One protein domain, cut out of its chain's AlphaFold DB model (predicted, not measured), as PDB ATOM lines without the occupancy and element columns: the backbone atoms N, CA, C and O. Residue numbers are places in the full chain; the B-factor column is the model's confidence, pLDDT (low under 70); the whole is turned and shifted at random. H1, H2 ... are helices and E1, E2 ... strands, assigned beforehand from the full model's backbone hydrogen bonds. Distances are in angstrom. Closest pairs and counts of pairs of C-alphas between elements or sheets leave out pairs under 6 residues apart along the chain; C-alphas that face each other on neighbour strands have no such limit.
ATOM      1  N   TYR A   7     -19.795  12.155 -29.436       93.69
ATOM      2  CA  TYR A   7     -19.179  11.224 -28.502       93.69
ATOM      3  C   TYR A   7     -20.102  10.854 -27.349       93.69
ATOM      4  O   TYR A   7     -20.958  11.630 -26.920       93.69
ATOM      5  N   MET A   8     -19.878   9.660 -26.810       94.12
ATOM      6  CA  MET A   8     -20.546   9.159 -25.616       94.12
ATOM      7  C   MET A   8     -19.522   8.652 -24.606       94.12
ATOM      8  O   MET A   8     -18.482   8.101 -24.969       94.12
ATOM      9  N   ILE A   9     -19.818   8.849 -23.321       96.19
ATOM     10  CA  ILE A   9     -19.002   8.337 -22.219       96.19
ATOM     11  C   ILE A   9     -19.677   7.102 -21.642       96.19
ATOM     12  O   ILE A   9     -20.823   7.152 -21.197       96.19
ATOM     13  N   TYR A  10     -18.932   6.008 -21.607       95.81
ATOM     14  CA  TYR A  10     -19.363   4.739 -21.052       95.81
ATOM     15  C   TYR A  10     -18.562   4.407 -19.801       95.81
ATOM     16  O   TYR A  10     -17.481   4.943 -19.540       95.81
ATOM     17  N   SER A  11     -19.098   3.487 -19.005       95.31
ATOM     18  CA  SER A  11     -18.337   2.901 -17.914       95.31
ATOM     19  C   SER A  11     -18.684   1.443 -17.698       95.31
ATOM     20  O   SER A  11     -19.835   1.049 -17.875       95.31
ATOM     21  N   CYS A  12     -17.696   0.665 -17.274       94.69
ATOM     22  CA  CYS A  12     -17.842  -0.746 -16.950       94.69
ATOM     23  C   CYS A  12     -16.928  -1.129 -15.777       94.69
ATOM     24  O   CYS A  12     -16.082  -0.346 -15.339       94.69
ATOM     25  N   LEU A  13     -17.125  -2.325 -15.224       95.25
ATOM     26  CA  LEU A  13     -16.261  -2.868 -14.176       95.25
ATOM     27  C   LEU A  13     -15.087  -3.620 -14.795       95.25
ATOM     28  O   LEU A  13     -15.275  -4.406 -15.711       95.25
ATOM     29  N   GLN A  14     -13.883  -3.432 -14.273       94.75
ATOM     30  CA  GLN A  14     -12.702  -4.150 -14.739       94.75
ATOM     31  C   GLN A  14     -12.015  -4.880 -13.596       94.75
ATOM     32  O   GLN A  14     -11.856  -4.344 -12.499       94.75
ATOM     33  N   TRP A  15     -11.609  -6.114 -13.882       95.06
ATOM     34  CA  TRP A  15     -10.842  -6.979 -12.979       95.06
ATOM     35  C   TRP A  15      -9.371  -7.074 -13.381       95.06
ATOM     36  O   TRP A  15      -8.595  -7.744 -12.705       95.06
ATOM     37  N   GLN A  16      -8.989  -6.406 -14.469       96.06
ATOM     38  CA  GLN A  16      -7.610  -6.280 -14.917       96.06
ATOM     39  C   GLN A  16      -7.170  -4.814 -14.889       96.06
ATOM     40  O   GLN A  16      -7.998  -3.914 -15.044       96.06
ATOM     41  N   ASP A  17      -5.879  -4.585 -14.664       95.69
ATOM     42  CA  ASP A  17      -5.264  -3.265 -14.791       95.69
ATOM     43  C   ASP A  17      -4.979  -2.912 -16.266       95.69
ATOM     44  O   ASP A  17      -5.235  -3.702 -17.179       95.69
ATOM     45  N   GLN A  18      -4.409  -1.728 -16.519       96.12
ATOM     46  CA  GLN A  18      -4.044  -1.288 -17.874       96.12
ATOM     47  C   GLN A  18      -3.035  -2.220 -18.575       96.12
ATOM     48  O   GLN A  18      -2.842  -2.141 -19.780       96.12
ATOM     49  N   ASN A  19      -2.358  -3.098 -17.841       96.75
ATOM     50  CA  ASN A  19      -1.334  -3.999 -18.356       96.75
ATOM     51  C   ASN A  19      -1.818  -5.455 -18.414       96.75
ATOM     52  O   ASN A  19      -0.982  -6.359 -18.521       96.75
ATOM     53  N   LEU A  20      -3.142  -5.668 -18.360       95.75
ATOM     54  CA  LEU A  20      -3.829  -6.965 -18.370       95.75
ATOM     55  C   LEU A  20      -3.515  -7.851 -17.154       95.75
ATOM     56  O   LEU A  20      -3.652  -9.077 -17.198       95.75
ATOM     57  N   ARG A  21      -3.077  -7.257 -16.040       96.06
ATOM     58  CA  ARG A  21      -2.796  -7.996 -14.802       96.06
ATOM     59  C   ARG A  21      -4.047  -8.062 -13.950       96.06
ATOM     60  O   ARG A  21      -4.726  -7.056 -13.764       96.06
ATOM     61  N   ALA A  22      -4.328  -9.232 -13.387       95.06
ATOM     62  CA  ALA A  22      -5.460  -9.409 -12.486       95.06
ATOM     63  C   ALA A  22      -5.340  -8.504 -11.247       95.06
ATOM     64  O   ALA A  22      -4.281  -8.415 -10.622       95.06
ATOM     65  N   MET A  23      -6.447  -7.862 -10.879       93.75
ATOM     66  CA  MET A  23      -6.565  -7.018  -9.696       93.75
ATOM     67  C   MET A  23      -7.307  -7.751  -8.576       93.75
ATOM     68  O   MET A  23      -8.259  -8.491  -8.814       93.75
ATOM     69  N   ASN A  24      -6.918  -7.481  -7.329       92.38
ATOM     70  CA  ASN A  24      -7.586  -8.036  -6.143       92.38
ATOM     71  C   ASN A  24      -8.967  -7.412  -5.881       92.38
ATOM     72  O   ASN A  24      -9.762  -7.949  -5.115       92.38
ATOM     73  N   GLN A  25      -9.236  -6.255  -6.483       90.25
ATOM     74  CA  GLN A  25     -10.502  -5.547  -6.388       90.25
ATOM     75  C   GLN A  25     -10.871  -5.022  -7.771       90.25
ATOM     76  O   GLN A  25     -10.007  -4.541  -8.503       90.25
ATOM     77  N   ALA A  26     -12.159  -5.083  -8.106       92.50
ATOM     78  CA  ALA A  26     -12.657  -4.454  -9.314       92.50
ATOM     79  C   ALA A  26     -12.469  -2.927  -9.263       92.50
ATOM     80  O   ALA A  26     -12.607  -2.289  -8.214       92.50
ATOM     81  N   ALA A  27     -12.195  -2.339 -10.419       94.31
ATOM     82  CA  ALA A  27     -12.143  -0.900 -10.621       94.31
ATOM     83  C   ALA A  27     -13.227  -0.477 -11.619       94.31
ATOM     84  O   ALA A  27     -13.687  -1.276 -12.437       94.31
ATOM     85  N   LYS A  28     -13.653   0.784 -11.549       95.75
ATOM     86  CA  LYS A  28     -14.534   1.375 -12.555       95.75
ATOM     87  C   LYS A  28     -13.668   1.891 -13.699       95.75
ATOM     88  O   LYS A  28     -12.895   2.827 -13.500       95.75
ATOM     89  N   GLN A  29     -13.833   1.308 -14.878       97.06
ATOM     90  CA  GLN A  29     -13.289   1.835 -16.121       97.06
ATOM     91  C   GLN A  29     -14.275   2.831 -16.719       97.06
ATOM     92  O   GLN A  29     -15.444   2.495 -16.907       97.06
ATOM     93  N   THR A  30     -13.814   4.038 -17.039       97.50
ATOM     94  CA  THR A  30     -14.588   5.035 -17.787       97.50
ATOM     95  C   THR A  30     -13.877   5.343 -19.097       97.50
ATOM     96  O   THR A  30     -12.694   5.653 -19.092       97.50
ATOM     97  N   PHE A  31     -14.584   5.246 -20.218       97.50
ATOM     98  CA  PHE A  31     -14.001   5.428 -21.546       97.50
ATOM     99  C   PHE A  31     -14.953   6.197 -22.458       97.50
ATOM    100  O   PHE A  31     -16.165   6.231 -22.232       97.50
ATOM    101  N   CYS A  32     -14.395   6.829 -23.480       97.06
ATOM    102  CA  CYS A  32     -15.141   7.570 -24.483       97.06
ATOM    103  C   CYS A  32     -15.248   6.765 -25.781       97.06
ATOM    104  O   CYS A  32     -14.278   6.136 -26.196       97.06
ATOM    105  N   VAL A  33     -16.405   6.811 -26.436       95.81
ATOM    106  CA  VAL A  33     -16.558   6.397 -27.833       95.81
ATOM    107  C   VAL A  33     -16.914   7.632 -28.647       95.81
ATOM    108  O   VAL A  33     -17.982   8.210 -28.448       95.81
ATOM    109  N   MET A  34     -16.019   8.040 -29.542       94.31
ATOM    110  CA  MET A  34     -16.296   9.046 -30.565       94.31
ATOM    111  C   MET A  34     -16.878   8.347 -31.789       94.31
ATOM    112  O   MET A  34     -16.324   7.340 -32.224       94.31
ATOM    113  N   HIS A  35     -17.961   8.865 -32.356       89.88
ATOM    114  CA  HIS A  35     -18.581   8.277 -33.537       89.88
ATOM    115  C   HIS A  35     -19.176   9.348 -34.457       89.88
ATOM    116  O   HIS A  35     -19.805  10.305 -34.010       89.88
ATOM    117  N   GLY A  36     -18.958   9.189 -35.762       80.31
ATOM    118  CA  GLY A  36     -19.654   9.971 -36.795       80.31
ATOM    119  C   GLY A  36     -20.934   9.300 -37.304       80.31
ATOM    120  O   GLY A  36     -21.789   9.964 -37.882       80.31
ATOM    121  N   ASP A  37     -21.064   7.995 -37.057       75.94
ATOM    122  CA  ASP A  37     -22.089   7.123 -37.626       75.94
ATOM    123  C   ASP A  37     -22.825   6.330 -36.533       75.94
ATOM    124  O   ASP A  37     -22.535   6.445 -35.338       75.94
ATOM    125  N   TYR A  38     -23.791   5.506 -36.946       82.19
ATOM    126  CA  TYR A  38     -24.465   4.558 -36.062       82.19
ATOM    127  C   TYR A  38     -23.497   3.462 -35.591       82.19
ATOM    128  O   TYR A  38     -22.810   2.837 -36.404       82.19
ATOM    129  N   LEU A  39     -23.477   3.221 -34.280       85.88
ATOM    130  CA  LEU A  39     -22.744   2.117 -33.665       85.88
ATOM    131  C   LEU A  39     -23.468   0.806 -33.976       85.88
ATOM    132  O   LEU A  39     -24.557   0.563 -33.459       85.88
ATOM    133  N   ASP A  40     -22.887  -0.022 -34.839       86.44
ATOM    134  CA  ASP A  40     -23.523  -1.264 -35.267       86.44
ATOM    135  C   ASP A  40     -23.330  -2.427 -34.277       86.44
ATOM    136  O   ASP A  40     -22.472  -2.401 -33.392       86.44
ATOM    137  N   ASP A  41     -24.112  -3.495 -34.454       86.94
ATOM    138  CA  ASP A  41     -24.068  -4.679 -33.583       86.94
ATOM    139  C   ASP A  41     -22.682  -5.348 -33.542       86.94
ATOM    140  O   ASP A  41     -22.330  -6.008 -32.561       86.94
ATOM    141  N   ARG A  42     -21.865  -5.176 -34.591       86.50
ATOM    142  CA  ARG A  42     -20.509  -5.743 -34.657       86.50
ATOM    143  C   ARG A  42     -19.574  -4.989 -33.725       86.50
ATOM    144  O   ARG A  42     -18.782  -5.619 -33.030       86.50
ATOM    145  N   PHE A  43     -19.681  -3.662 -33.692       88.50
ATOM    146  CA  PHE A  43     -18.939  -2.826 -32.757       88.50
ATOM    147  C   PHE A  43     -19.316  -3.160 -31.311       88.50
ATOM    148  O   PHE A  43     -18.433  -3.381 -30.484       88.50
ATOM    149  N   ILE A  44     -20.616  -3.290 -31.024       89.81
ATOM    150  CA  ILE A  44     -21.093  -3.685 -29.691       89.81
ATOM    151  C   ILE A  44     -20.543  -5.063 -29.301       89.81
ATOM    152  O   ILE A  44     -19.983  -5.215 -28.217       89.81
ATOM    153  N   THR A  45     -20.596  -6.039 -30.208       89.94
ATOM    154  CA  THR A  45     -20.035  -7.381 -29.975       89.94
ATOM    155  C   THR A  45     -18.526  -7.334 -29.705       89.94
ATOM    156  O   THR A  45     -18.036  -8.024 -28.808       89.94
ATOM    157  N   ALA A  46     -17.769  -6.520 -30.448       90.25
ATOM    158  CA  ALA A  46     -16.334  -6.349 -30.224       90.25
ATOM    159  C   ALA A  46     -16.050  -5.746 -28.836       90.25
ATOM    160  O   ALA A  46     -15.203  -6.268 -28.108       90.25
ATOM    161  N   LEU A  47     -16.808  -4.720 -28.426       92.38
ATOM    162  CA  LEU A  47     -16.704  -4.119 -27.090       92.38
ATOM    163  C   LEU A  47     -16.990  -5.124 -25.971       92.38
ATOM    164  O   LEU A  47     -16.246  -5.181 -24.991       92.38
ATOM    165  N   GLU A  48     -18.046  -5.927 -26.098       92.38
ATOM    166  CA  GLU A  48     -18.411  -6.932 -25.095       92.38
ATOM    167  C   GLU A  48     -17.318  -7.995 -24.926       92.38
ATOM    168  O   GLU A  48     -16.999  -8.405 -23.808       92.38
ATOM    169  N   ARG A  49     -16.689  -8.426 -26.022       92.38
ATOM    170  CA  ARG A  49     -15.627  -9.439 -25.975       92.38
ATOM    171  C   ARG A  49     -14.311  -8.874 -25.454       92.38
ATOM    172  O   ARG A  49     -13.685  -9.507 -24.598       92.38
ATOM    173  N   ALA A  50     -13.954  -7.656 -25.866       92.75
ATOM    174  CA  ALA A  50     -12.836  -6.921 -25.287       92.75
ATOM    175  C   ALA A  50     -13.033  -6.733 -23.774       92.75
ATOM    176  O   ALA A  50     -12.105  -6.945 -22.992       92.75
ATOM    177  N   TYR A  51     -14.259  -6.421 -23.342       94.25
ATOM    178  CA  TYR A  51     -14.624  -6.330 -21.932       94.25
ATOM    179  C   TYR A  51     -14.392  -7.652 -21.191       94.25
ATOM    180  O   TYR A  51     -13.705  -7.653 -20.168       94.25
ATOM    181  N   LEU A  52     -14.900  -8.774 -21.715       93.00
ATOM    182  CA  LEU A  52     -14.749 -10.099 -21.097       93.00
ATOM    183  C   LEU A  52     -13.284 -10.535 -20.961       93.00
ATOM    184  O   LEU A  52     -12.944 -11.293 -20.054       93.00
ATOM    185  N   ARG A  53     -12.418 -10.058 -21.857       93.44
ATOM    186  CA  ARG A  53     -10.981 -10.361 -21.862       93.44
ATOM    187  C   ARG A  53     -10.133  -9.344 -21.097       93.44
ATOM    188  O   ARG A  53      -8.937  -9.565 -20.954       93.44
ATOM    189  N   GLY A  54     -10.741  -8.272 -20.588       93.62
ATOM    190  CA  GLY A  54     -10.068  -7.198 -19.855       93.62
ATOM    191  C   GLY A  54      -9.401  -6.134 -20.730       93.62
ATOM    192  O   GLY A  54      -8.866  -5.158 -20.211       93.62
ATOM    193  N   ALA A  55      -9.497  -6.245 -22.058       94.94
ATOM    194  CA  ALA A  55      -8.880  -5.319 -23.008       94.94
ATOM    195  C   ALA A  55      -9.527  -3.923 -23.039       94.94
ATOM    196  O   ALA A  55      -9.006  -3.033 -23.701       94.94
ATOM    197  N   MET A  56     -10.609  -3.704 -22.285       96.44
ATOM    198  CA  MET A  56     -11.171  -2.369 -22.042       96.44
ATOM    199  C   MET A  56     -10.458  -1.607 -20.917       96.44
ATOM    200  O   MET A  56     -10.518  -0.381 -20.892       96.44
ATOM    201  N   ALA A  57      -9.784  -2.296 -19.988       96.56
ATOM    202  CA  ALA A  57      -9.033  -1.666 -18.899       96.56
ATOM    203  C   ALA A  57      -7.965  -0.651 -19.367       96.56
ATOM    204  O   ALA A  57      -7.870   0.418 -18.764       96.56
ATOM    205  N   PRO A  58      -7.186  -0.913 -20.437       97.25
ATOM    206  CA  PRO A  58      -6.235   0.069 -20.954       97.25
ATOM    207  C   PRO A  58      -6.854   1.196 -21.792       97.25
ATOM    208  O   PRO A  58      -6.136   2.122 -22.149       97.25
ATOM    209  N   VAL A  59      -8.141   1.143 -22.149       97.56
ATOM    210  CA  VAL A  59      -8.710   2.003 -23.203       97.56
ATOM    211  C   VAL A  59      -9.325   3.273 -22.632       97.56
ATOM    212  O   VAL A  59     -10.313   3.207 -21.906       97.56
ATOM    213  N   LYS A  60      -8.808   4.443 -23.015       96.94
ATOM    214  CA  LYS A  60      -9.419   5.732 -22.653       96.94
ATOM    215  C   LYS A  60     -10.444   6.188 -23.675       96.94
ATOM    216  O   LYS A  60     -11.514   6.657 -23.291       96.94
ATOM    217  N   LEU A  61     -10.137   6.048 -24.958       97.12
ATOM    218  CA  LEU A  61     -10.998   6.529 -26.030       97.12
ATOM    219  C   LEU A  61     -10.977   5.550 -27.200       97.12
ATOM    220  O   LEU A  61      -9.940   4.979 -27.515       97.12
ATOM    221  N   ILE A  62     -12.127   5.361 -27.832       95.75
ATOM    222  CA  ILE A  62     -12.272   4.631 -29.088       95.75
ATOM    223  C   ILE A  62     -12.888   5.597 -30.084       95.75
ATOM    224  O   ILE A  62     -13.982   6.107 -29.847       95.75
ATOM    225  N   ALA A  63     -12.201   5.866 -31.184       93.25
ATOM    226  CA  ALA A  63     -12.794   6.571 -32.299       93.25
ATOM    227  C   ALA A  63     -13.276   5.565 -33.338       93.25
ATOM    228  O   ALA A  63     -12.512   4.753 -33.854       93.25
ATOM    229  N   TYR A  64     -14.574   5.623 -33.603       90.50
ATOM    230  CA  TYR A  64     -15.273   4.796 -34.564       90.50
ATOM    231  C   TYR A  64     -15.624   5.628 -35.796       90.50
ATOM    232  O   TYR A  64     -16.360   6.620 -35.708       90.50
ATOM    233  N   HIS A  65     -15.128   5.197 -36.951       86.06
ATOM    234  CA  HIS A  65     -15.505   5.772 -38.235       86.06
ATOM    235  C   HIS A  65     -15.553   4.690 -39.313       86.06
ATOM    236  O   HIS A  65     -14.534   4.086 -39.642       86.06
ATOM    237  N   GLU A  66     -16.741   4.445 -39.870       83.56
ATOM    238  CA  GLU A  66     -16.990   3.397 -40.865       83.56
ATOM    239  C   GLU A  66     -16.489   1.997 -40.437       83.56
ATOM    240  O   GLU A  66     -17.169   1.283 -39.704       83.56
ATOM    241  N   GLN A  67     -15.320   1.575 -40.930       85.31
ATOM    242  CA  GLN A  67     -14.674   0.292 -40.623       85.31
ATOM    243  C   GLN A  67     -13.333   0.465 -39.898       85.31
ATOM    244  O   GLN A  67     -12.586  -0.502 -39.760       85.31
ATOM    245  N   TYR A  68     -13.032   1.667 -39.414       87.88
ATOM    246  CA  TYR A  68     -11.808   1.985 -38.692       87.88
ATOM    247  C   TYR A  68     -12.104   2.193 -37.207       87.88
ATOM    248  O   TYR A  68     -13.045   2.901 -36.836       87.88
ATOM    249  N   LEU A  69     -11.294   1.546 -36.372       91.06
ATOM    250  CA  LEU A  69     -11.273   1.718 -34.926       91.06
ATOM    251  C   LEU A  69      -9.898   2.235 -34.516       91.06
ATOM    252  O   LEU A  69      -8.938   1.466 -34.498       91.06
ATOM    253  N   ASP A  70      -9.816   3.506 -34.143       93.25
ATOM    254  CA  ASP A  70      -8.628   4.042 -33.485       93.25
ATOM    255  C   ASP A  70      -8.810   3.917 -31.971       93.25
ATOM    256  O   ASP A  70      -9.691   4.543 -31.371       93.25
ATOM    257  N   ILE A  71      -7.993   3.077 -31.344       95.44
ATOM    258  CA  ILE A  71      -8.049   2.786 -29.915       95.44
ATOM    259  C   ILE A  71      -6.934   3.554 -29.214       95.44
ATOM    260  O   ILE A  71      -5.749   3.262 -29.376       95.44
ATOM    261  N   ILE A  72      -7.325   4.529 -28.399       96.38
ATOM    262  CA  ILE A  72      -6.414   5.361 -27.622       96.38
ATOM    263  C   ILE A  72      -6.254   4.743 -26.233       96.38
ATOM    264  O   ILE A  72      -7.198   4.681 -25.431       96.38
ATOM    265  N   LEU A  73      -5.033   4.310 -25.949       97.06
ATOM    266  CA  LEU A  73      -4.643   3.656 -24.711       97.06
ATOM    267  C   LEU A  73      -4.179   4.661 -23.647       97.06
ATOM    268  O   LEU A  73      -3.659   5.733 -23.952       97.06
ATOM    269  N   ASP A  74      -4.352   4.289 -22.381       96.25
ATOM    270  CA  ASP A  74      -3.818   5.002 -21.219       96.25
ATOM    271  C   ASP A  74      -2.282   5.112 -21.311       96.25
ATOM    272  O   ASP A  74      -1.599   4.134 -21.619       96.25
ATOM    273  N   SER A  75      -1.726   6.283 -20.992       94.69
ATOM    274  CA  SER A  75      -0.271   6.519 -20.907       94.69
ATOM    275  C   SER A  75       0.466   5.556 -19.957       94.69
ATOM    276  O   SER A  75       1.678   5.379 -20.052       94.69
ATOM    277  N   LYS A  76      -0.249   4.889 -19.042       95.56
ATOM    278  CA  LYS A  76       0.300   3.880 -18.116       95.56
ATOM    279  C   LYS A  76       0.437   2.478 -18.712       95.56
ATOM    280  O   LYS A  76       0.906   1.571 -18.012       95.56
ATOM    281  N   VAL A  77       0.003   2.262 -19.953       96.38
ATOM    282  CA  VAL A  77       0.206   0.987 -20.644       96.38
ATOM    283  C   VAL A  77       1.692   0.818 -20.952       96.38
ATOM    284  O   VAL A  77       2.312   1.623 -21.638       96.38
ATOM    285  N   SER A  78       2.276  -0.260 -20.439       95.06
ATOM    286  CA  SER A  78       3.646  -0.653 -20.746       95.06
ATOM    287  C   SER A  78       3.739  -1.118 -22.193       95.06
ATOM    288  O   SER A  78       2.920  -1.921 -22.644       95.06
ATOM    289  N   SER A  79       4.811  -0.733 -22.884       93.50
ATOM    290  CA  SER A  79       5.116  -1.224 -24.234       93.50
ATOM    291  C   SER A  79       5.170  -2.754 -24.320       93.50
ATOM    292  O   SER A  79       4.833  -3.328 -25.348       93.50
ATOM    293  N   SER A  80       5.519  -3.437 -23.224       95.44
ATOM    294  CA  SER A  80       5.508  -4.905 -23.143       95.44
ATOM    295  C   SER A  80       4.108  -5.529 -23.188       95.44
ATOM    296  O   SER A  80       3.989  -6.711 -23.493       95.44
ATOM    297  N   SER A  81       3.068  -4.779 -22.813       95.62
ATOM    298  CA  SER A  81       1.681  -5.259 -22.759       95.62
ATOM    299  C   SER A  81       0.904  -4.951 -24.039       95.62
ATOM    300  O   SER A  81      -0.095  -5.619 -24.297       95.62
ATOM    301  N   ILE A  82       1.378  -4.000 -24.856       94.50
ATOM    302  CA  ILE A  82       0.729  -3.591 -26.112       94.50
ATOM    303  C   ILE A  82       0.449  -4.788 -27.037       94.50
ATOM    304  O   ILE A  82      -0.716  -4.965 -27.378       94.50
ATOM    305  N   PRO A  83       1.406  -5.692 -27.343       95.50
ATOM    306  CA  PRO A  83       1.129  -6.795 -28.271       95.50
ATOM    307  C   PRO A  83       0.011  -7.736 -27.800       95.50
ATOM    308  O   PRO A  83      -0.734  -8.290 -28.603       95.50
ATOM    309  N   ALA A  84      -0.124  -7.930 -26.484       95.19
ATOM    310  CA  ALA A  84      -1.194  -8.753 -25.925       95.19
ATOM    311  C   ALA A  84      -2.559  -8.050 -26.007       95.19
ATOM    312  O   ALA A  84      -3.574  -8.710 -26.222       95.19
ATOM    313  N   ILE A  85      -2.582  -6.724 -25.852       95.12
ATOM    314  CA  ILE A  85      -3.785  -5.901 -26.021       95.12
ATOM    315  C   ILE A  85      -4.221  -5.926 -27.490       95.12
ATOM    316  O   ILE A  85      -5.379  -6.239 -27.766       95.12
ATOM    317  N   GLU A  86      -3.296  -5.668 -28.418       94.12
ATOM    318  CA  GLU A  86      -3.531  -5.702 -29.869       94.12
ATOM    319  C   GLU A  86      -4.119  -7.047 -30.300       94.12
ATOM    320  O   GLU A  86      -5.186  -7.086 -30.908       94.12
ATOM    321  N   ALA A  87      -3.505  -8.156 -29.873       92.44
ATOM    322  CA  ALA A  87      -3.967  -9.498 -30.214       92.44
ATOM    323  C   ALA A  87      -5.415  -9.783 -29.768       92.44
ATOM    324  O   ALA A  87      -6.146 -10.492 -30.461       92.44
ATOM    325  N   ILE A  88      -5.860  -9.250 -28.622       92.00
ATOM    326  CA  ILE A  88      -7.251  -9.427 -28.169       92.00
ATOM    327  C   ILE A  88      -8.214  -8.709 -29.114       92.00
ATOM    328  O   ILE A  88      -9.208  -9.301 -29.545       92.00
ATOM    329  N   TRP A  89      -7.911  -7.453 -29.432       91.69
ATOM    330  CA  TRP A  89      -8.736  -6.631 -30.308       91.69
ATOM    331  C   TRP A  89      -8.773  -7.185 -31.726       91.69
ATOM    332  O   TRP A  89      -9.860  -7.313 -32.275       91.69
ATOM    333  N   GLU A  90      -7.633  -7.599 -32.282       87.81
ATOM    334  CA  GLU A  90      -7.570  -8.237 -33.597       87.81
ATOM    335  C   GLU A  90      -8.447  -9.492 -33.657       87.81
ATOM    336  O   GLU A  90      -9.235  -9.655 -34.587       87.81
ATOM    337  N   VAL A  91      -8.381 -10.377 -32.659       84.62
ATOM    338  CA  VAL A  91      -9.216 -11.590 -32.657       84.62
ATOM    339  C   VAL A  91     -10.704 -11.248 -32.660       84.62
ATOM    340  O   VAL A  91     -11.479 -11.926 -33.333       84.62
ATOM    341  N   ASP A  92     -11.120 -10.230 -31.907       80.06
ATOM    342  CA  ASP A  92     -12.537  -9.901 -31.752       80.06
ATOM    343  C   ASP A  92     -13.096  -9.037 -32.891       80.06
ATOM    344  O   ASP A  92     -14.290  -9.125 -33.187       80.06
ATOM    345  N   THR A  93     -12.261  -8.271 -33.595       79.81
ATOM    346  CA  THR A  93     -12.688  -7.465 -34.749       79.81
ATOM    347  C   THR A  93     -12.696  -8.219 -36.078       79.81
ATOM    348  O   THR A  93     -13.384  -7.790 -37.008       79.81
ATOM    349  N   HIS A  94     -12.010  -9.362 -36.166       75.62
ATOM    350  CA  HIS A  94     -11.959 -10.214 -37.365       75.62
ATOM    351  C   HIS A  94     -12.969 -11.377 -37.360       75.62
ATOM    352  O   HIS A  94     -12.924 -12.247 -38.227       75.62
ATOM    353  N   LEU A  95     -13.908 -11.413 -36.408       66.81
ATOM    354  CA  LEU A  95     -14.868 -12.521 -36.275       66.81
ATOM    355  C   LEU A  95     -15.849 -12.654 -37.448       66.81
ATOM    356  O   LEU A  95     -16.411 -13.731 -37.652       66.81
ATOM    357  N   TYR A  96     -16.068 -11.584 -38.210       63.41
ATOM    358  CA  TYR A  96     -16.975 -11.570 -39.355       63.41
ATOM    359  C   TYR A  96     -16.171 -11.574 -40.660       63.41
ATOM    360  O   TYR A  96     -15.491 -10.598 -40.975       63.41
ATOM    361  N   SER A  97     -16.284 -12.662 -41.431       60.22
ATOM    362  CA  SER A  97     -15.471 -12.934 -42.631       60.22
ATOM    363  C   SER A  97     -15.536 -11.845 -43.704       60.22
ATOM    364  O   SER A  97     -14.550 -11.613 -44.398       60.22
ATOM    365  N   ASP A  98     -16.675 -11.160 -43.820       68.69
ATOM    366  CA  ASP A  98     -16.949 -10.281 -44.963       68.69
ATOM    367  C   ASP A  98     -16.839  -8.791 -44.613       68.69
ATOM    368  O   ASP A  98     -16.865  -7.942 -45.505       68.69
ATOM    369  N   ARG A  99     -16.740  -8.448 -43.319       70.50
ATOM    370  CA  ARG A  99     -16.621  -7.064 -42.839       70.50
ATOM    371  C   ARG A  99     -15.914  -7.007 -41.478       70.50
ATOM    372  O   ARG A  99     -16.575  -7.093 -40.439       70.50
ATOM    373  N   HIS A 100     -14.599  -6.825 -41.496       77.62
ATOM    374  CA  HIS A 100     -13.768  -6.649 -40.300       77.62
ATOM    375  C   HIS A 100     -13.499  -5.166 -40.028       77.62
ATOM    376  O   HIS A 100     -13.596  -4.336 -40.933       77.62
ATOM    377  N   TYR A 101     -13.177  -4.842 -38.776       86.00
ATOM    378  CA  TYR A 101     -12.637  -3.527 -38.445       86.00
ATOM    379  C   TYR A 101     -11.127  -3.518 -38.660       86.00
ATOM    380  O   TYR A 101     -10.430  -4.421 -38.201       86.00
ATOM    381  N   THR A 102     -10.625  -2.474 -39.313       88.00
ATOM    382  CA  THR A 102      -9.205  -2.130 -39.247       88.00
ATOM    383  C   THR A 102      -8.971  -1.433 -37.917       88.00
ATOM    384  O   THR A 102      -9.586  -0.403 -37.644       88.00
ATOM    385  N   VAL A 103      -8.125  -2.017 -37.076       90.44
ATOM    386  CA  VAL A 103      -7.821  -1.479 -35.750       90.44
ATOM    387  C   VAL A 103      -6.456  -0.816 -35.789       90.44
ATOM    388  O   VAL A 103      -5.490  -1.418 -36.249       90.44
ATOM    389  N   ALA A 104      -6.385   0.412 -35.294       92.25
ATOM    390  CA  ALA A 104      -5.147   1.122 -35.040       92.25
ATOM    391  C   ALA A 104      -5.074   1.490 -33.558       92.25
ATOM    392  O   ALA A 104      -6.093   1.675 -32.891       92.25
ATOM    393  N   PHE A 105      -3.855   1.589 -33.041       93.62
ATOM    394  CA  PHE A 105      -3.603   1.938 -31.653       93.62
ATOM    395  C   PHE A 105      -2.803   3.225 -31.583       93.62
ATOM    396  O   PHE A 105      -1.864   3.428 -32.348       93.62
ATOM    397  N   ALA A 106      -3.172   4.069 -30.631       93.38
ATOM    398  CA  ALA A 106      -2.412   5.245 -30.257       93.38
ATOM    399  C   ALA A 106      -2.301   5.308 -28.736       93.38
ATOM    400  O   ALA A 106      -3.168   4.837 -28.000       93.38
ATOM    401  N   SER A 107      -1.237   5.921 -28.247       93.69
ATOM    402  CA  SER A 107      -1.114   6.283 -26.841       93.69
ATOM    403  C   SER A 107      -1.747   7.646 -26.579       93.69
ATOM    404  O   SER A 107      -1.761   8.543 -27.423       93.69
ATOM    405  N   GLU A 108      -2.228   7.839 -25.358       93.88
ATOM    406  CA  GLU A 108      -2.623   9.151 -24.853       93.88
ATOM    407  C   GLU A 108      -1.522  10.218 -25.058       93.88
ATOM    408  O   GLU A 108      -1.820  11.357 -25.421       93.88
ATOM    409  N   ASP A 109      -0.248   9.843 -24.913       92.94
ATOM    410  CA  ASP A 109       0.893  10.747 -25.102       92.94
ATOM    411  C   ASP A 109       1.045  11.224 -26.562       92.94
ATOM    412  O   ASP A 109       1.419  12.376 -26.823       92.94
ATOM    413  N   GLU A 110       0.709  10.383 -27.542       91.88
ATOM    414  CA  GLU A 110       0.680  10.761 -28.963       91.88
ATOM    415  C   GLU A 110      -0.428  11.774 -29.261       91.88
ATOM    416  O   GLU A 110      -0.202  12.729 -30.013       91.88
ATOM    417  N   ILE A 111      -1.594  11.631 -28.617       93.00
ATOM    418  CA  ILE A 111      -2.682  12.615 -28.715       93.00
ATOM    419  C   ILE A 111      -2.235  13.958 -28.122       93.00
ATOM    420  O   ILE A 111      -2.378  15.005 -28.760       93.00
ATOM    421  N   TYR A 112      -1.645  13.950 -26.923       91.31
ATOM    422  CA  TYR A 112      -1.219  15.183 -26.256       91.31
ATOM    423  C   TYR A 112      -0.109  15.921 -27.000       91.31
ATOM    424  O   TYR A 112      -0.144  17.159 -27.072       91.31
ATOM    425  N   SER A 113       0.841  15.175 -27.568       90.88
ATOM    426  CA  SER A 113       1.955  15.720 -28.349       90.88
ATOM    427  C   SER A 113       1.554  16.205 -29.746       90.88
ATOM    428  O   SER A 113       2.365  16.858 -30.407       90.88
ATOM    429  N   GLY A 114       0.322  15.925 -30.192       86.50
ATOM    430  CA  GLY A 114      -0.167  16.284 -31.524       86.50
ATOM    431  C   GLY A 114       0.510  15.499 -32.647       86.50
ATOM    432  O   GLY A 114       0.562  15.973 -33.779       86.50
ATOM    433  N   ARG A 115       1.072  14.329 -32.324       85.75
ATOM    434  CA  ARG A 115       1.748  13.426 -33.271       85.75
ATOM    435  C   ARG A 115       0.884  12.236 -33.673       85.75
ATOM    436  O   ARG A 115       1.381  11.324 -34.317       85.75
ATOM    437  N   SER A 116      -0.376  12.233 -33.255       84.81
ATOM    438  CA  SER A 116      -1.320  11.187 -33.612       84.81
ATOM    439  C   SER A 116      -1.695  11.267 -35.085       84.81
ATOM    440  O   SER A 116      -2.017  12.344 -35.593       84.81
ATOM    441  N   ASP A 117      -1.721  10.108 -35.733       82.31
ATOM    442  CA  ASP A 117      -2.197   9.960 -37.107       82.31
ATOM    443  C   ASP A 117      -3.737  10.038 -37.211       82.31
ATOM    444  O   ASP A 117      -4.279  10.136 -38.313       82.31
ATOM    445  N   TYR A 118      -4.458  10.055 -36.080       84.00
ATOM    446  CA  TYR A 118      -5.915  10.166 -36.049       84.00
ATOM    447  C   TYR A 118      -6.387  11.570 -36.496       84.00
ATOM    448  O   TYR A 118      -6.057  12.568 -35.844       84.00
ATOM    449  N   PRO A 119      -7.224  11.704 -37.547       85.50
ATOM    450  CA  PRO A 119      -7.584  13.010 -38.117       85.50
ATOM    451  C   PRO A 119      -8.286  13.973 -37.153       85.50
ATOM    452  O   PRO A 119      -8.144  15.190 -37.276       85.50
ATOM    453  N   PHE A 120      -9.036  13.445 -36.180       87.50
ATOM    454  CA  PHE A 120      -9.737  14.244 -35.171       87.50
ATOM    455  C   PHE A 120      -9.030  14.229 -33.811       87.50
ATOM    456  O   PHE A 120      -9.676  14.453 -32.781       87.50
ATOM    457  N   TRP A 121      -7.705  14.027 -33.786       90.38
ATOM    458  CA  TRP A 121      -6.909  14.095 -32.558       90.38
ATOM    459  C   TRP A 121      -7.127  15.378 -31.735       90.38
ATOM    460  O   TRP A 121      -7.107  15.261 -30.510       90.38
ATOM    461  N   PRO A 122      -7.414  16.578 -32.303       91.31
ATOM    462  CA  PRO A 122      -7.688  17.755 -31.477       91.31
ATOM    463  C   PRO A 122      -8.956  17.602 -30.626       91.31
ATOM    464  O   PRO A 122      -8.995  18.073 -29.493       91.31
ATOM    465  N   VAL A 123      -9.977  16.910 -31.145       92.06
ATOM    466  CA  VAL A 123     -11.221  16.633 -30.407       92.06
ATOM    467  C   VAL A 123     -10.981  15.554 -29.353       92.06
ATOM    468  O   VAL A 123     -11.427  15.702 -28.220       92.06
ATOM    469  N   ALA A 124     -10.231  14.501 -29.695       92.81
ATOM    470  CA  ALA A 124      -9.834  13.479 -28.726       92.81
ATOM    471  C   ALA A 124      -9.039  14.095 -27.561       92.81
ATOM    472  O   ALA A 124      -9.302  13.782 -26.403       92.81
ATOM    473  N   LYS A 125      -8.126  15.027 -27.861       94.56
ATOM    474  CA  LYS A 125      -7.368  15.787 -26.865       94.56
ATOM    475  C   LYS A 125      -8.280  16.599 -25.947       94.56
ATOM    476  O   LYS A 125      -8.162  16.479 -24.735       94.56
ATOM    477  N   GLU A 126      -9.217  17.369 -26.503       94.06
ATOM    478  CA  GLU A 126     -10.191  18.134 -25.710       94.06
ATOM    479  C   GLU A 126     -10.984  17.221 -24.758       94.06
ATOM    480  O   GLU A 126     -11.162  17.548 -23.585       94.06
ATOM    481  N   ILE A 127     -11.426  16.051 -25.229       94.50
ATOM    482  CA  ILE A 127     -12.152  15.074 -24.404       94.50
ATOM    483  C   ILE A 127     -11.262  14.533 -23.278       94.50
ATOM    484  O   ILE A 127     -11.703  14.495 -22.129       94.50
ATOM    485  N   LEU A 128     -10.021  14.144 -23.588       94.38
ATOM    486  CA  LEU A 128      -9.054  13.641 -22.604       94.38
ATOM    487  C   LEU A 128      -8.706  14.691 -21.535       94.38
ATOM    488  O   LEU A 128      -8.489  14.332 -20.380       94.38
ATOM    489  N   GLU A 129      -8.696  15.979 -21.892       93.94
ATOM    490  CA  GLU A 129      -8.423  17.090 -20.965       93.94
ATOM    491  C   GLU A 129      -9.633  17.457 -20.094       93.94
ATOM    492  O   GLU A 129      -9.476  17.880 -18.947       93.94
ATOM    493  N   THR A 130     -10.849  17.322 -20.628       93.25
ATOM    494  CA  THR A 130     -12.084  17.784 -19.966       93.25
ATOM    495  C   THR A 130     -12.821  16.689 -19.203       93.25
ATOM    496  O   THR A 130     -13.628  16.991 -18.322       93.25
ATOM    497  N   THR A 131     -12.549  15.422 -19.517       93.50
ATOM    498  CA  THR A 131     -13.272  14.273 -18.967       93.50
ATOM    499  C   THR A 131     -12.330  13.326 -18.238       93.50
ATOM    500  O   THR A 131     -11.284  12.937 -18.746       93.50
ATOM    501  N   SER A 132     -12.729  12.889 -17.041       92.75
ATOM    502  CA  SER A 132     -11.961  11.905 -16.273       92.75
ATOM    503  C   SER A 132     -12.186  10.497 -16.838       92.75
ATOM    504  O   SER A 132     -13.219   9.874 -16.573       92.75
ATOM    505  N   LEU A 133     -11.237  10.026 -17.652       96.38
ATOM    506  CA  LEU A 133     -11.237   8.709 -18.302       96.38
ATOM    507  C   LEU A 133     -10.160   7.785 -17.710       96.38
ATOM    508  O   LEU A 133      -9.167   8.234 -17.135       96.38
ATOM    509  N   GLY A 134     -10.337   6.480 -17.905       96.06
ATOM    510  CA  GLY A 134      -9.471   5.418 -17.407       96.06
ATOM    511  C   GLY A 134     -10.009   4.723 -16.155       96.06
ATOM    512  O   GLY A 134     -11.182   4.856 -15.781       96.06
ATOM    513  N   LEU A 135      -9.126   3.957 -15.512       95.38
ATOM    514  CA  LEU A 135      -9.448   3.202 -14.307       95.38
ATOM    515  C   LEU A 135      -9.511   4.121 -13.088       95.38
ATOM    516  O   LEU A 135      -8.580   4.872 -12.791       95.38
ATOM    517  N   SER A 136     -10.589   3.977 -12.325       94.38
ATOM    518  CA  SER A 136     -10.790   4.630 -11.038       94.38
ATOM    519  C   SER A 136     -11.194   3.602  -9.972       94.38
ATOM    520  O   SER A 136     -11.913   2.644 -10.279       94.38
ATOM    521  N   PRO A 137     -10.742   3.752  -8.713       90.25
ATOM    522  CA  PRO A 137     -11.173   2.875  -7.632       90.25
ATOM    523  C   PRO A 137     -12.695   2.894  -7.486       90.25
ATOM    524  O   PRO A 137     -13.312   3.960  -7.523       90.25
ATOM    525  N   LEU A 138     -13.305   1.725  -7.279       83.69
ATOM    526  CA  LEU A 138     -14.716   1.684  -6.908       83.69
ATOM    527  C   LEU A 138     -14.904   2.383  -5.556       83.69
ATOM    528  O   LEU A 138     -14.125   2.116  -4.633       83.69
ATOM    529  N   PRO A 139     -15.935   3.236  -5.408       72.62
ATOM    530  CA  PRO A 139     -16.282   3.794  -4.112       72.62
ATOM    531  C   PRO A 139     -16.465   2.646  -3.121       72.62
ATOM    532  O   PRO A 139     -17.252   1.728  -3.364       72.62
ATOM    533  N   GLN A 140     -15.715   2.658  -2.021       66.50
ATOM    534  CA  GLN A 140     -15.981   1.703  -0.955       66.50
ATOM    535  C   GLN A 140     -17.345   2.055  -0.357       66.50
ATOM    536  O   GLN A 140     -17.545   3.222  -0.007       66.50
ATOM    537  N   PRO A 141     -18.272   1.089  -0.215       63.19
ATOM    538  CA  PRO A 141     -19.531   1.365   0.449       63.19
ATOM    539  C   PRO A 141     -19.225   1.865   1.857       63.19
ATOM    540  O   PRO A 141     -18.389   1.297   2.575       63.19
ATOM    541  N   SER A 142     -19.874   2.961   2.224       60.97
ATOM    542  CA  SER A 142     -19.752   3.557   3.545       60.97
ATOM    543  C   SER A 142     -20.146   2.540   4.622       60.97
ATOM    544  O   SER A 142     -20.886   1.582   4.380       60.97
ATOM    545  N   LEU A 143     -19.662   2.736   5.851       60.19
ATOM    546  CA  LEU A 143     -20.023   1.892   6.997       60.19
ATOM    547  C   LEU A 143     -21.549   1.787   7.194       60.19
ATOM    548  O   LEU A 143     -22.038   0.731   7.585       60.19
ATOM    549  N   ALA A 144     -22.296   2.844   6.857       60.09
ATOM    550  CA  ALA A 144     -23.756   2.862   6.905       60.09
ATOM    551  C   ALA A 144     -24.394   1.942   5.848       60.09
ATOM    552  O   ALA A 144     -25.321   1.198   6.158       60.09
ATOM    553  N   GLU A 145     -23.868   1.928   4.621       58.91
ATOM    554  CA  GLU A 145     -24.348   1.046   3.549       58.91
ATOM    555  C   GLU A 145     -23.994  -0.420   3.819       58.91
ATOM    556  O   GLU A 145     -24.814  -1.305   3.581       58.91
ATOM    557  N   LYS A 146     -22.811  -0.679   4.396       58.94
ATOM    558  CA  LYS A 146     -22.407  -2.021   4.847       58.94
ATOM    559  C   LYS A 146     -23.304  -2.540   5.972       58.94
ATOM    560  O   LYS A 146     -23.734  -3.689   5.918       58.94
ATOM    561  N   ALA A 147     -23.629  -1.698   6.956       57.81
ATOM    562  CA  ALA A 147     -24.557  -2.054   8.026       57.81
ATOM    563  C   ALA A 147     -25.958  -2.351   7.467       57.81
ATOM    564  O   ALA A 147     -26.552  -3.372   7.794       57.81
ATOM    565  N   MET A 148     -26.461  -1.512   6.557       56.25
ATOM    566  CA  MET A 148     -27.787  -1.684   5.956       56.25
ATOM    567  C   MET A 148     -27.889  -2.925   5.052       56.25
ATOM    568  O   MET A 148     -28.957  -3.530   4.974       56.25
ATOM    569  N   ALA A 149     -26.798  -3.331   4.396       58.38
ATOM    570  CA  ALA A 149     -26.727  -4.592   3.656       58.38
ATOM    571  C   ALA A 149     -26.723  -5.814   4.595       58.38
ATOM    572  O   ALA A 149     -27.430  -6.778   4.319       58.38
ATOM    573  N   SER A 150     -26.016  -5.741   5.732       56.16
ATOM    574  CA  SER A 150     -26.021  -6.796   6.760       56.16
ATOM    575  C   SER A 150     -27.418  -7.028   7.345       56.16
ATOM    576  O   SER A 150     -27.816  -8.169   7.533       56.16
ATOM    577  N   PHE A 151     -28.201  -5.967   7.574       55.28
ATOM    578  CA  PHE A 151     -29.570  -6.097   8.096       55.28
ATOM    579  C   PHE A 151     -30.568  -6.706   7.100       55.28
ATOM    580  O   PHE A 151     -31.642  -7.142   7.510       55.28
ATOM    581  N   LYS A 152     -30.254  -6.729   5.797       54.28
ATOM    582  CA  LYS A 152     -31.111  -7.363   4.782       54.28
ATOM    583  C   LYS A 152     -30.849  -8.862   4.620       54.28
ATOM    584  O   LYS A 152     -31.721  -9.547   4.094       54.28
ATOM    585  N   ASP A 153     -29.696  -9.358   5.069       53.53
ATOM    586  CA  ASP A 153     -29.320 -10.775   4.965       53.53
ATOM    587  C   ASP A 153     -29.989 -11.638   6.058       53.53
ATOM    588  O   ASP A 153     -30.337 -12.794   5.835       53.53
ATOM    589  N   ASP A 154     -30.324 -11.042   7.206       53.75
ATOM    590  CA  ASP A 154     -30.960 -11.745   8.333       53.75
ATOM    591  C   ASP A 154     -32.483 -11.978   8.172       53.75
ATOM    592  O   ASP A 154     -33.135 -12.521   9.066       53.75
ATOM    593  N   SER A 155     -33.094 -11.595   7.041       51.91
ATOM    594  CA  SER A 155     -34.561 -11.622   6.867       51.91
ATOM    595  C   SER A 155     -35.155 -12.959   6.380       51.91
ATOM    596  O   SER A 155     -36.371 -13.023   6.179       51.91
TER     597      SER A 155
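AT A GLANCE: This is residues 7 to 155 of the 162 residues of an uncharacterized protein of Pseudomonas putida S11 (UniProt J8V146). One twisted sheet of six strands has helices over both faces: H2 over one face, H3 and H4 over the other, while H1 packs on H2 and grazes the sheet. From this body an arm leads away after E6, and at its end residues 142 to 148, of which 143 to 148 belong to H5, and residues 150 to 155, which belong to H5, stick out. The printed part has 149 residues, with five named helices and six named strands in the order E1 E2 H1 E3 E4 H2 E5 H3 H4 E6 H5; the class is mixed, helices and strands. The sheet is branched at E2 and mixed: E1 and E2, E2 and E6, and E3 and E4 are antiparallel, E2 and E3, and E4 and E5 parallel. The whole is only just compact, close to loose, with a radius of gyration of the C-alphas of 17.2 A, and only just elongated, spanning 55 by 36 by 32 A.

HOW THE PARTS SIT: E1, residues 7 to 16, and E2, residues 22 to 35, form an antiparallel hairpin, with N 10 and O 31 at 2.8 A. E1 bends by 64 degrees at residue 13, and E2 by 113 degrees at residue 25. H1, residues 41 to 53, only grazes the sheet, with its residues 43 to 53. E3, residues 59 to 65, is parallel to E2, with N 34 and O 62 at 2.8 A; E2, H1 and E3 are a strand-helix-strand unit, two parallel neighbour strands with a helix between, and its crossover is left-handed. E4, residues 68 to 73, forms a hairpin with E3, with N 63 and O 70 at 2.8 A. H2, residues 82 to 93, touches H1 with residues 88 to 93 alone, opposite ways at a steep tilt of 39 degrees; their closest C-alphas, of Ala 46 and Asp 92, are 5.4 A apart. E5, residues 102 to 107, is parallel to E4, with N 71 and O 104 at 2.8 A; E4, H2 and E5 are a second such unit, with a right-handed crossover. H2 is over E4 and E5 at a height over the sheet of 9.3 A, only just slantwise to the strands, at 31 degrees to E4 on the local plane. On the opposite face, H3, residues 108 to 113, stands up from the sheet over E4. H4, residues 121 to 130, is on the same face as H3, over E2 and E3 at a height over the sheet of 9.9 A. H3 and H4 touch, opposite ways at a steep tilt of 68 degrees, only just short of about perpendicular; their closest C-alphas, of Ile 111 and Trp 121, are 5.9 A apart. E6, residues 134 to 137, is antiparallel to E2, with N 28 and O 136 at 2.8 A; E6 and E3 lie on one side of E2, E1 on the other side. H5, residues 143 to 155, is not on the sheet and touches no helix. Every O i to N i+4 pair is within hydrogen-bond range in H1, H2, H3 and H4, and 5 of 9 are in H5.

IN THESE COORDINATES: E1 begins at C-alpha 7, (-19.179, 11.224, -28.502), and is 25.0 A long; E2 is 30.5 A long and ends at C-alpha 35, (-18.581, 8.277, -33.537). H1 is 18.5 A long, E3 16.9 A, H2 16.4 A and E5 17.0 A. H5 is 19.8 A long and ends at C-alpha 155, (-34.561, -11.622, 6.867).

THE WHOLE: The two C-alphas farthest apart, of Arg 115 and Ser 155, are 59.6 A apart. Without the stretches that stand free, the body of 136 residues spans 47 by 34 by 33 A. The printed part has no cut and no long link. The mean pLDDT of the printed part is 87.3; residues 95 to 98 and 140 to 155 are under 70.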